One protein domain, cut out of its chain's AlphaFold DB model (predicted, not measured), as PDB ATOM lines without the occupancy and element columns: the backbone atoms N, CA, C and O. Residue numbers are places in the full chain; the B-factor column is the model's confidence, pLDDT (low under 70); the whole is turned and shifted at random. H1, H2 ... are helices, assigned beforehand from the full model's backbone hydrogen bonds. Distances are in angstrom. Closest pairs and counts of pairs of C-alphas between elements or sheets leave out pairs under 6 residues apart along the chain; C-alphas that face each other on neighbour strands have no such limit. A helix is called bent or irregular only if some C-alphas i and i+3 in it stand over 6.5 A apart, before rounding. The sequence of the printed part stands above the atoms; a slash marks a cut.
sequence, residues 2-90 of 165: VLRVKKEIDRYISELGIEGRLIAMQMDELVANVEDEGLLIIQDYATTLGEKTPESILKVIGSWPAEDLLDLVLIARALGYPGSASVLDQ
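This is residues 2 to 90 of the 165 residues of an uncharacterized protein of Desulfotomaculum aquiferis (UniProt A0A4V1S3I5). H1 folds back on itself into a two-helix arm, extending from a body where H2, H3, H4 and H5 pack in succession. This all-helix printed part has 89 residues with five named helices. It is loose, radius of gyration of the C-alphas 16.0 A, spanning 50 by 25 by 20 A.

Find C-alpha 2 at (327.595, 359.063, 129.446), where H1, residues 2 to 30, begins. By hydrogen bonds one helix, it is bent, C-alphas 15 and 18 being 9.2 A apart; arm H1a is residues 2 to 15, 20.4 A long, and H1b, 18 to 30, is irregular, C-alphas 19 and 22 being 7.3 A apart. Next come H2, 34 to 45, H3, 54 to 63, H4, 72 to 78, and H5, 85 to 89, ending at (342.018, 341.125, 142.483).

H1a touches H1b, opposite ways; the closest C-alphas, Ile 13 and Gly 20, are 4.8 A apart. H2 touches H3 with residues 38 to 43 alone, closest C-alphas Leu 39 and Pro 54, 5.6 A. Every O i to N i+4 pair is within hydrogen-bond range in H1a, H2, H3 and H4; H1b has 7 of 9, H5 0 of 1 but 2 of 2 O i to N i+3.

The printed part has no cut or long link, and no printed residue is under pLDDT 70.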
ATOM      1  N   VAL A   2     327.727 358.226 130.665       89.69
ATOM      2  CA  VAL A   2     327.595 359.063 129.446       89.69
ATOM      3  C   VAL A   2     326.291 358.818 128.671       89.69
ATOM      4  O   VAL A   2     325.531 359.753 128.461       89.69
ATOM      5  N   LEU A   3     325.960 357.563 128.346       88.44
ATOM      6  CA  LEU A   3     324.717 357.234 127.623       88.44
ATOM      7  C   LEU A   3     323.432 357.602 128.391       88.44
ATOM      8  O   LEU A   3     322.390 357.830 127.782       88.44
ATOM      9  N   ARG A   4     323.485 357.691 129.729       87.12
ATOM     10  CA  ARG A   4     322.341 358.163 130.526       87.12
ATOM     11  C   ARG A   4     322.182 359.669 130.437       87.12
ATOM     12  O   ARG A   4     321.064 360.130 130.252       87.12
ATOM     13  N   VAL A   5     323.294 360.399 130.523       89.81
ATOM     14  CA  VAL A   5     323.315 361.852 130.320       89.81
ATOM     15  C   VAL A   5     322.807 362.187 128.919       89.81
ATOM     16  O   VAL A   5     321.939 363.043 128.791       89.81
ATOM     17  N   LYS A   6     323.241 361.441 127.890       91.75
ATOM     18  CA  LYS A   6     322.692 361.543 126.530       91.75
ATOM     19  C   LYS A   6     321.168 361.413 126.543       91.75
ATOM     20  O   LYS A   6     320.476 362.332 126.136       91.75
ATOM     21  N   LYS A   7     320.646 360.313 127.097       89.94
ATOM     22  CA  LYS A   7     319.200 360.049 127.161       89.94
ATOM     23  C   LYS A   7     318.423 361.143 127.901       89.94
ATOM     24  O   LYS A   7     317.267 361.406 127.584       89.94
ATOM     25  N   GLU A   8     319.020 361.743 128.923       91.31
ATOM     26  CA  GLU A   8     318.417 362.858 129.642       91.31
ATOM     27  C   GLU A   8     318.379 364.129 128.793       91.31
ATOM     28  O   GLU A   8     317.323 364.747 128.689       91.31
ATOM     29  N   ILE A   9     319.480 364.455 128.118       92.44
ATOM     30  CA  ILE A   9     319.567 365.602 127.211       92.44
ATOM     31  C   ILE A   9     318.653 365.426 125.995       92.44
ATOM     32  O   ILE A   9     317.993 366.383 125.606       92.44
ATOM     33  N   ASP A  10     318.514 364.213 125.461       93.00
ATOM     34  CA  ASP A  10     317.598 363.903 124.357       93.00
ATOM     35  C   ASP A  10     316.139 364.245 124.710       93.00
ATOM     36  O   ASP A  10     315.380 364.694 123.847       93.00
ATOM     37  N   ARG A  11     315.739 364.111 125.987       94.12
ATOM     38  CA  ARG A  11     314.414 364.561 126.451       94.12
ATOM     39  C   ARG A  11     314.287 366.081 126.370       94.12
ATOM     40  O   ARG A  11     313.313 366.563 125.804       94.12
ATOM     41  N   TYR A  12     315.286 366.828 126.832       94.12
ATOM     42  CA  TYR A  12     315.277 368.292 126.721       94.12
ATOM     43  C   TYR A  12     315.328 368.775 125.267       94.12
ATOM     44  O   TYR A  12     314.615 369.702 124.897       94.12
ATOM     45  N   ILE A  13     316.108 368.115 124.407       94.50
ATOM     46  CA  ILE A  13     316.134 368.394 122.964       94.50
ATOM     47  C   ILE A  13     314.739 368.198 122.361       94.50
ATOM     48  O   ILE A  13     314.302 369.025 121.561       94.50
ATOM     49  N   SER A  14     314.023 367.142 122.761       94.12
ATOM     50  CA  SER A  14     312.668 366.884 122.263       94.12
ATOM     51  C   SER A  14     311.671 367.985 122.645       94.12
ATOM     52  O   SER A  14     310.802 368.316 121.840       94.12
ATOM     53  N   GLU A  15     311.840 368.611 123.812       95.31
ATOM     54  CA  GLU A  15     311.025 369.748 124.265       95.31
ATOM     55  C   GLU A  15     311.347 371.047 123.505       95.31
ATOM     56  O   GLU A  15     310.465 371.880 123.303       95.31
ATOM     57  N   LEU A  16     312.590 371.214 123.037       94.25
ATOM     58  CA  LEU A  16     313.036 372.383 122.265       94.25
ATOM     59  C   LEU A  16     312.613 372.347 120.786       94.25
ATOM     60  O   LEU A  16     312.642 373.376 120.106       94.25
ATOM     61  N   GLY A  17     312.245 371.178 120.256       93.56
ATOM     62  CA  GLY A  17     311.849 371.021 118.857       93.56
ATOM     63  C   GLY A  17     312.942 371.485 117.884       93.56
ATOM     64  O   GLY A  17     314.062 370.981 117.897       93.56
ATOM     65  N   ILE A  18     312.619 372.449 117.014       93.88
ATOM     66  CA  ILE A  18     313.545 372.944 115.975       93.88
ATOM     67  C   ILE A  18     314.775 373.630 116.587       93.88
ATOM     68  O   ILE A  18     315.882 373.448 116.074       93.88
ATOM     69  N   GLU A  19     314.605 374.344 117.701       94.94
ATOM     70  CA  GLU A  19     315.693 375.050 118.394       94.94
ATOM     71  C   GLU A  19     316.722 374.079 118.999       94.94
ATOM     72  O   GLU A  19     317.883 374.429 119.205       94.94
ATOM     73  N   GLY A  20     316.339 372.814 119.215       94.62
ATOM     74  CA  GLY A  20     317.224 371.760 119.713       94.62
ATOM     75  C   GLY A  20     318.200 371.199 118.672       94.62
ATOM     76  O   GLY A  20     319.086 370.424 119.029       94.62
ATOM     77  N   ARG A  21     318.082 371.570 117.388       95.31
ATOM     78  CA  ARG A  21     318.837 370.940 116.287       95.31
ATOM     79  C   ARG A  21     320.357 371.007 116.467       95.31
ATOM     80  O   ARG A  21     321.034 370.009 116.241       95.31
ATOM     81  N   LEU A  22     320.899 372.170 116.836       95.25
ATOM     82  CA  LEU A  22     322.349 372.335 117.023       95.25
ATOM     83  C   LEU A  22     322.861 371.488 118.194       95.25
ATOM     84  O   LEU A  22     323.896 370.840 118.071       95.25
ATOM     85  N   ILE A  23     322.096 371.442 119.285       93.75
ATOM     86  CA  ILE A  23     322.427 370.660 120.482       93.75
ATOM     87  C   ILE A  23     322.407 369.162 120.156       93.75
ATOM     88  O   ILE A  23     323.309 368.440 120.569       93.75
ATOM     89  N   ALA A  24     321.434 368.702 119.364       93.19
ATOM     90  CA  ALA A  24     321.368 367.316 118.901       93.19
ATOM     91  C   ALA A  24     322.600 366.921 118.078       93.19
ATOM     92  O   ALA A  24     323.230 365.910 118.371       93.19
ATOM     93  N   MET A  25     323.004 367.752 117.108       94.12
ATOM     94  CA  MET A  25     324.196 367.479 116.293       94.12
ATOM     95  C   MET A  25     325.471 367.410 117.142       94.12
ATOM     96  O   MET A  25     326.279 366.504 116.959       94.12
ATOM     97  N   GLN A  26     325.632 368.326 118.101       92.50
ATOM     98  CA  GLN A  26     326.769 368.303 119.027       92.50
ATOM     99  C   GLN A  26     326.746 367.072 119.937       92.50
ATOM    100  O   GLN A  26     327.791 366.483 120.204       92.50
ATOM    101  N   MET A  27     325.565 366.672 120.412       91.94
ATOM    102  CA  MET A  27     325.411 365.478 121.237       91.94
ATOM    103  C   MET A  27     325.811 364.221 120.466       91.94
ATOM    104  O   MET A  27     326.596 363.423 120.976       91.94
ATOM    105  N   ASP A  28     325.310 364.063 119.240       90.75
ATOM    106  CA  ASP A  28     325.614 362.913 118.391       90.75
ATOM    107  C   ASP A  28     327.106 362.819 118.058       90.75
ATOM    108  O   ASP A  28     327.658 361.721 118.066       90.75
ATOM    109  N   GLU A  29     327.781 363.952 117.842       91.50
ATOM    110  CA  GLU A  29     329.233 363.993 117.645       91.50
ATOM    111  C   GLU A  29     330.000 363.589 118.915       91.50
ATOM    112  O   GLU A  29     330.910 362.762 118.855       91.50
ATOM    113  N   LEU A  30     329.616 364.117 120.082       90.69
ATOM    114  CA  LEU A  30     330.302 363.853 121.354       90.69
ATOM    115  C   LEU A  30     330.177 362.401 121.819       90.69
ATOM    116  O   LEU A  30     331.111 361.850 122.401       90.69
ATOM    117  N   VAL A  31     329.013 361.788 121.606       90.69
ATOM    118  CA  VAL A  31     328.751 360.397 122.006       90.69
ATOM    119  C   VAL A  31     328.988 359.405 120.873       90.69
ATOM    120  O   VAL A  31     328.738 358.207 121.053       90.69
ATOM    121  N   ALA A  32     329.488 359.878 119.727       85.12
ATOM    122  CA  ALA A  32     329.808 359.039 118.587       85.12
ATOM    123  C   ALA A  32     330.729 357.893 119.024       85.12
ATOM    124  O   ALA A  32     331.785 358.101 119.622       85.12
ATOM    125  N   ASN A  33     330.326 356.664 118.700       87.88
ATOM    126  CA  ASN A  33     331.027 355.414 119.017       87.88
ATOM    127  C   ASN A  33     331.073 355.008 120.503       87.88
ATOM    128  O   ASN A  33     331.608 353.943 120.796       87.88
ATOM    129  N   VAL A  34     330.522 355.778 121.453       91.88
ATOM    130  CA  VAL A  34     330.573 355.411 122.889       91.88
ATOM    131  C   VAL A  34     329.864 354.082 123.152       91.88
ATOM    132  O   VAL A  34     330.354 353.252 123.918       91.88
ATOM    133  N   GLU A  35     328.711 353.875 122.517       91.88
ATOM    134  CA  GLU A  35     327.956 352.627 122.629       91.88
ATOM    135  C   GLU A  35     328.714 351.456 121.993       91.88
ATOM    136  O   GLU A  35     328.934 350.444 122.659       91.88
ATOM    137  N   ASP A  36     329.211 351.634 120.766       92.56
ATOM    138  CA  ASP A  36     329.988 350.619 120.047       92.56
ATOM    139  C   ASP A  36     331.261 350.212 120.804       92.56
ATOM    140  O   ASP A  36     331.584 349.027 120.909       92.56
ATOM    141  N   GLU A  37     331.987 351.173 121.383       93.25
ATOM    142  CA  GLU A  37     333.153 350.873 122.214       93.25
ATOM    143  C   GLU A  37     332.764 350.143 123.500       93.25
ATOM    144  O   GLU A  37     333.471 349.219 123.911       93.25
ATOM    145  N   GLY A  38     331.625 350.492 124.102       94.38
ATOM    146  CA  GLY A  38     331.058 349.764 125.236       94.38
ATOM    147  C   GLY A  38     330.777 348.296 124.903       94.38
ATOM    148  O   GLY A  38     331.153 347.410 125.672       94.38
ATOM    149  N   LEU A  39     330.190 348.024 123.735       95.69
ATOM    150  CA  LEU A  39     329.935 346.662 123.258       95.69
ATOM    151  C   LEU A  39     331.238 345.883 123.037       95.69
ATOM    152  O   LEU A  39     331.347 344.744 123.490       95.69
ATOM    153  N   LEU A  40     332.253 346.500 122.421       96.00
ATOM    154  CA  LEU A  40     333.565 345.872 122.213       96.00
ATOM    155  C   LEU A  40     334.279 345.557 123.537       96.00
ATOM    156  O   LEU A  40     334.934 344.522 123.650       96.00
ATOM    157  N   ILE A  41     334.144 346.415 124.553       95.94
ATOM    158  CA  ILE A  41     334.677 346.151 125.899       95.94
ATOM    159  C   ILE A  41     333.971 344.945 126.522       95.94
ATOM    160  O   ILE A  41     334.633 344.066 127.074       95.94
ATOM    161  N   ILE A  42     332.644 344.866 126.416       96.50
ATOM    162  CA  ILE A  42     331.892 343.709 126.917       96.50
ATOM    163  C   ILE A  42     332.329 342.438 126.182       96.50
ATOM    164  O   ILE A  42     332.579 341.425 126.829       96.50
ATOM    165  N   GLN A  43     332.496 342.484 124.860       95.94
ATOM    166  CA  GLN A  43     333.009 341.352 124.084       95.94
ATOM    167  C   GLN A  43     334.419 340.928 124.517       95.94
ATOM    168  O   GLN A  43     334.717 339.737 124.549       95.94
ATOM    169  N   ASP A  44     335.286 341.873 124.884       96.31
ATOM    170  CA  ASP A  44     336.650 341.565 125.317       96.31
ATOM    171  C   ASP A  44     336.721 340.869 126.680       96.31
ATOM    172  O   ASP A  44     337.649 340.089 126.891       96.31
ATOM    173  N   TYR A  45     335.778 341.133 127.590       95.81
ATOM    174  CA  TYR A  45     335.900 340.719 128.994       95.81
ATOM    175  C   TYR A  45     334.761 339.849 129.526       95.81
ATOM    176  O   TYR A  45     334.934 339.244 130.580       95.81
ATOM    177  N   ALA A  46     333.618 339.746 128.849       95.25
ATOM    178  CA  ALA A  46     332.519 338.918 129.335       95.25
ATOM    179  C   ALA A  46     332.846 337.419 129.233       95.25
ATOM    180  O   ALA A  46     333.329 336.920 128.207       95.25
ATOM    181  N   THR A  47     332.547 336.683 130.300       91.62
ATOM    182  CA  THR A  47     332.725 335.224 130.386       91.62
ATOM    183  C   THR A  47     331.483 334.469 129.920       91.62
ATOM    184  O   THR A  47     331.598 333.333 129.480       91.62
ATOM    185  N   THR A  48     330.313 335.112 129.928       82.19
ATOM    186  CA  THR A  48     329.017 334.531 129.522       82.19
ATOM    187  C   THR A  48     328.673 334.764 128.045       82.19
ATOM    188  O   THR A  48     327.497 334.756 127.672       82.19
ATOM    189  N   LEU A  49     329.668 335.041 127.191       75.19
ATOM    190  CA  LEU A  49     329.424 335.180 125.751       75.19
ATOM    191  C   LEU A  49     328.987 333.822 125.190       75.19
ATOM    192  O   LEU A  49     329.702 332.836 125.337       75.19
ATOM    193  N   GLY A  50     327.798 333.786 124.587       76.00
ATOM    194  CA  GLY A  50     327.111 332.565 124.152       76.00
ATOM    195  C   GLY A  50     325.769 332.360 124.860       76.00
ATOM    196  O   GLY A  50     324.800 331.958 124.228       76.00
ATOM    197  N   GLU A  51     325.676 332.736 126.139       84.69
ATOM    198  CA  GLU A  51     324.409 332.765 126.889       84.69
ATOM    199  C   GLU A  51     323.733 334.136 126.803       84.69
ATOM    200  O   GLU A  51     322.509 334.247 126.729       84.69
ATOM    201  N   LYS A  52     324.545 335.199 126.820       90.62
ATOM    202  CA  LYS A  52     324.105 336.592 126.744       90.62
ATOM    203  C   LYS A  52     324.833 337.309 125.620       90.62
ATOM    204  O   LYS A  52     326.039 337.131 125.439       90.62
ATOM    205  N   THR A  53     324.110 338.161 124.898       94.44
ATOM    206  CA  THR A  53     324.722 339.043 123.899       94.44
ATOM    207  C   THR A  53     325.311 340.288 124.576       94.44
ATOM    208  O   THR A  53     324.798 340.703 125.628       94.44
ATOM    209  N   PRO A  54     326.351 340.923 124.009       94.94
ATOM    210  CA  PRO A  54     326.920 342.161 124.546       94.94
ATOM    211  C   PRO A  54     325.882 343.272 124.754       94.94
ATOM    212  O   PRO A  54     325.905 343.961 125.772       94.94
ATOM    213  N   GLU A  55     324.916 343.391 123.844       95.44
ATOM    214  CA  GLU A  55     323.825 344.368 123.901       95.44
ATOM    215  C   GLU A  55     322.908 344.097 125.093       95.44
ATOM    216  O   GLU A  55     322.491 345.024 125.788       95.44
ATOM    217  N   SER A  56     322.616 342.822 125.375       95.81
ATOM    218  CA  SER A  56     321.802 342.444 126.532       95.81
ATOM    219  C   SER A  56     322.490 342.813 127.850       95.81
ATOM    220  O   SER A  56     321.844 343.351 128.749       95.81
ATOM    221  N   ILE A  57     323.807 342.603 127.943       95.88
ATOM    222  CA  ILE A  57     324.612 342.963 129.116       95.88
ATOM    223  C   ILE A  57     324.652 344.486 129.269       95.88
ATOM    224  O   ILE A  57     324.368 345.000 130.352       95.88
ATOM    225  N   LEU A  58     324.929 345.217 128.183       95.00
ATOM    226  CA  LEU A  58     324.967 346.679 128.188       95.00
ATOM    227  C   LEU A  58     323.620 347.275 128.600       95.00
ATOM    228  O   LEU A  58     323.577 348.216 129.391       95.00
ATOM    229  N   LYS A  59     322.512 346.702 128.120       93.62
ATOM    230  CA  LYS A  59     321.155 347.114 128.490       93.62
ATOM    231  C   LYS A  59     320.873 346.891 129.974       93.62
ATOM    232  O   LYS A  59     320.296 347.772 130.610       93.62
ATOM    233  N   VAL A  60     321.283 345.747 130.531       93.88
ATOM    234  CA  VAL A  60     321.133 345.459 131.968       93.88
ATOM    235  C   VAL A  60     321.902 346.487 132.795       93.88
ATOM    236  O   VAL A  60     321.292 347.162 133.620       93.88
ATOM    237  N   ILE A  61     323.192 346.691 132.514       94.12
ATOM    238  CA  ILE A  61     324.019 347.706 133.193       94.12
ATOM    239  C   ILE A  61     323.400 349.105 133.023       94.12
ATOM    240  O   ILE A  61     323.273 349.882 133.969       94.12
ATOM    241  N   GLY A  62     322.929 349.425 131.817       91.69
ATOM    242  CA  GLY A  62     322.277 350.691 131.495       91.69
ATOM    243  C   GLY A  62     321.021 350.974 132.322       91.69
ATOM    244  O   GLY A  62     320.739 352.145 132.579       91.69
ATOM    245  N   SER A  63     320.324 349.931 132.787       91.69
ATOM    246  CA  SER A  63     319.062 350.026 133.535       91.69
ATOM    247  C   SER A  63     319.200 350.296 135.036       91.69
ATOM    248  O   SER A  63     318.217 350.683 135.660       91.69
ATOM    249  N   TRP A  64     320.387 350.109 135.616       94.50
ATOM    250  CA  TRP A  64     320.600 350.264 137.059       94.50
ATOM    251  C   TRP A  64     320.385 351.706 137.572       94.50
ATOM    252  O   TRP A  64     320.336 352.652 136.793       94.50
ATOM    253  N   PRO A  65     320.297 351.935 138.883       91.19
ATOM    254  CA  PRO A  65     320.549 353.237 139.507       91.19
ATOM    255  C   PRO A  65     321.948 353.800 139.190       91.19
ATOM    256  O   PRO A  65     322.799 353.119 138.618       91.19
ATOM    257  N   ALA A  66     322.186 355.090 139.447       88.19
ATOM    258  CA  ALA A  66     323.499 355.708 139.194       88.19
ATOM    259  C   ALA A  66     324.561 355.248 140.208       88.19
ATOM    260  O   ALA A  66     325.710 355.046 139.832       88.19
ATOM    261  N   GLU A  67     324.151 355.039 141.457       90.69
ATOM    262  CA  GLU A  67     324.966 354.470 142.537       90.69
ATOM    263  C   GLU A  67     325.479 353.064 142.201       90.69
ATOM    264  O   GLU A  67     326.673 352.804 142.311       90.69
ATOM    265  N   ASP A  68     324.618 352.213 141.647       93.00
ATOM    266  CA  ASP A  68     324.958 350.848 141.232       93.00
ATOM    267  C   ASP A  68     325.970 350.794 140.077       93.00
ATOM    268  O   ASP A  68     326.714 349.825 139.937       93.00
ATOM    269  N   LEU A  69     326.054 351.841 139.246       90.19
ATOM    270  CA  LEU A  69     327.094 351.929 138.212       90.19
ATOM    271  C   LEU A  69     328.498 352.156 138.788       90.19
ATOM    272  O   LEU A  69     329.475 352.025 138.050       90.19
ATOM    273  N   LEU A  70     328.604 352.542 140.060       90.31
ATOM    274  CA  LEU A  70     329.875 352.715 140.759       90.31
ATOM    275  C   LEU A  70     330.323 351.420 141.453       90.31
ATOM    276  O   LEU A  70     331.476 351.326 141.873       90.31
ATOM    277  N   ASP A  71     329.448 350.414 141.544       93.50
ATOM    278  CA  ASP A  71     329.769 349.110 142.116       93.50
ATOM    279  C   ASP A  71     330.476 348.217 141.079       93.50
ATOM    280  O   ASP A  71     329.872 347.613 140.186       93.50
ATOM    281  N   LEU A  72     331.799 348.110 141.221       93.19
ATOM    282  CA  LEU A  72     332.637 347.288 140.348       93.19
ATOM    283  C   LEU A  72     332.344 345.785 140.474       93.19
ATOM    284  O   LEU A  72     332.484 345.056 139.492       93.19
ATOM    285  N   VAL A  73     331.918 345.310 141.649       94.75
ATOM    286  CA  VAL A  73     331.560 343.898 141.863       94.75
ATOM    287  C   VAL A  73     330.256 343.582 141.135       94.75
ATOM    288  O   VAL A  73     330.116 342.510 140.538       94.75
ATOM    289  N   LEU A  74     329.315 344.526 141.124       95.19
ATOM    290  CA  LEU A  74     328.073 344.402 140.371       95.19
ATOM    291  C   LEU A  74     328.336 344.372 138.856       95.19
ATOM    292  O   LEU A  74     327.795 343.507 138.160       95.19
ATOM    293  N   ILE A  75     329.223 345.236 138.350       94.12
ATOM    294  CA  ILE A  75     329.662 345.214 136.943       94.12
ATOM    295  C   ILE A  75     330.329 343.875 136.600       94.12
ATOM    296  O   ILE A  75     329.964 343.251 135.601       94.12
ATOM    297  N   ALA A  76     331.260 343.399 137.431       94.38
ATOM    298  CA  ALA A  76     331.929 342.113 137.231       94.38
ATOM    299  C   ALA A  76     330.910 340.964 137.152       94.38
ATOM    300  O   ALA A  76     330.970 340.126 136.250       94.38
ATOM    301  N   ARG A  77     329.896 340.970 138.023       93.88
ATOM    302  CA  ARG A  77     328.807 339.986 137.993       93.88
ATOM    303  C   ARG A  77     327.991 340.046 136.702       93.88
ATOM    304  O   ARG A  77     327.653 339.000 136.153       93.88
ATOM    305  N   ALA A  78     327.680 341.239 136.193       94.19
ATOM    306  CA  ALA A  78     326.959 341.381 134.925       94.19
ATOM    307  C   ALA A  78     327.751 340.843 133.724       94.19
ATOM    308  O   ALA A  78     327.145 340.313 132.792       94.19
ATOM    309  N   LEU A  79     329.084 340.922 133.775       94.69
ATOM    310  CA  LEU A  79     329.993 340.337 132.785       94.69
ATOM    311  C   LEU A  79     330.156 338.812 132.927       94.69
ATOM    312  O   LEU A  79     330.773 338.192 132.060       94.69
ATOM    313  N   GLY A  80     329.594 338.212 133.982       93.50
ATOM    314  CA  GLY A  80     329.608 336.769 134.222       93.50
ATOM    315  C   GLY A  80     330.673 336.285 135.206       93.50
ATOM    316  O   GLY A  80     330.914 335.081 135.301       93.50
ATOM    317  N   TYR A  81     331.323 337.189 135.939       94.00
ATOM    318  CA  TYR A  81     332.281 336.818 136.978       94.00
ATOM    319  C   TYR A  81     331.592 336.540 138.328       94.00
ATOM    320  O   TYR A  81     330.459 336.981 138.559       94.00
ATOM    321  N   PRO A  82     332.262 335.832 139.258       89.44
ATOM    322  CA  PRO A  82     331.755 335.636 140.611       89.44
ATOM    323  C   PRO A  82     331.491 336.964 141.332       89.44
ATOM    324  O   PRO A  82     332.268 337.907 141.247       89.44
ATOM    325  N   GLY A  83     330.394 337.030 142.087       84.25
ATOM    326  CA  GLY A  83     329.956 338.243 142.781       84.25
ATOM    327  C   GLY A  83     330.675 338.554 144.098       84.25
ATOM    328  O   GLY A  83     330.051 339.184 144.949       84.25
ATOM    329  N   SER A  84     331.905 338.072 144.297       89.38
ATOM    330  CA  SER A  84     332.707 338.281 145.510       89.38
ATOM    331  C   SER A  84     333.683 339.443 145.334       89.38
ATOM    332  O   SER A  84     334.197 339.654 144.245       89.38
ATOM    333  N   ALA A  85     334.011 340.164 146.410       88.56
ATOM    334  CA  ALA A  85     334.958 341.287 146.344       88.56
ATOM    335  C   ALA A  85     336.352 340.881 145.821       88.56
ATOM    336  O   ALA A  85     336.987 341.649 145.106       88.56
ATOM    337  N   SER A  86     336.779 339.642 146.091       91.06
ATOM    338  CA  SER A  86     338.039 339.068 145.594       91.06
ATOM    339  C   SER A  86     338.143 338.997 144.067       91.06
ATOM    340  O   SER A  86     339.229 338.796 143.534       91.06
ATOM    341  N   VAL A  87     337.026 339.137 143.346       91.50
ATOM    342  CA  VAL A  87     337.023 339.166 141.879       91.50
ATOM    343  C   VAL A  87     337.781 340.373 141.333       91.50
ATOM    344  O   VAL A  87     338.315 340.316 140.231       91.50
ATOM    345  N   LEU A  88     337.865 341.457 142.110       91.62
ATOM    346  CA  LEU A  88     338.573 342.673 141.713       91.62
ATOM    347  C   LEU A  88     340.098 342.497 141.738       91.62
ATOM    348  O   LEU A  88     340.801 343.242 141.060       91.62
ATOM    349  N   ASP A  89     340.597 341.486 142.453       92.25
ATOM    350  CA  ASP A  89     342.018 341.125 142.483       92.25
ATOM    351  C   ASP A  89     342.403 340.171 141.336       92.25
ATOM    352  O   ASP A  89     343.579 339.859 141.129       92.25
ATOM    353  N   GLN A  90     341.420 339.680 140.573       91.25
ATOM    354  CA  GLN A  90     341.656 338.756 139.474       91.25
ATOM    355  C   GLN A  90     342.237 339.487 138.257       91.25
ATOM    356  O   GLN A  90     341.624 340.382 137.676       91.25
TER     357      GLN A  90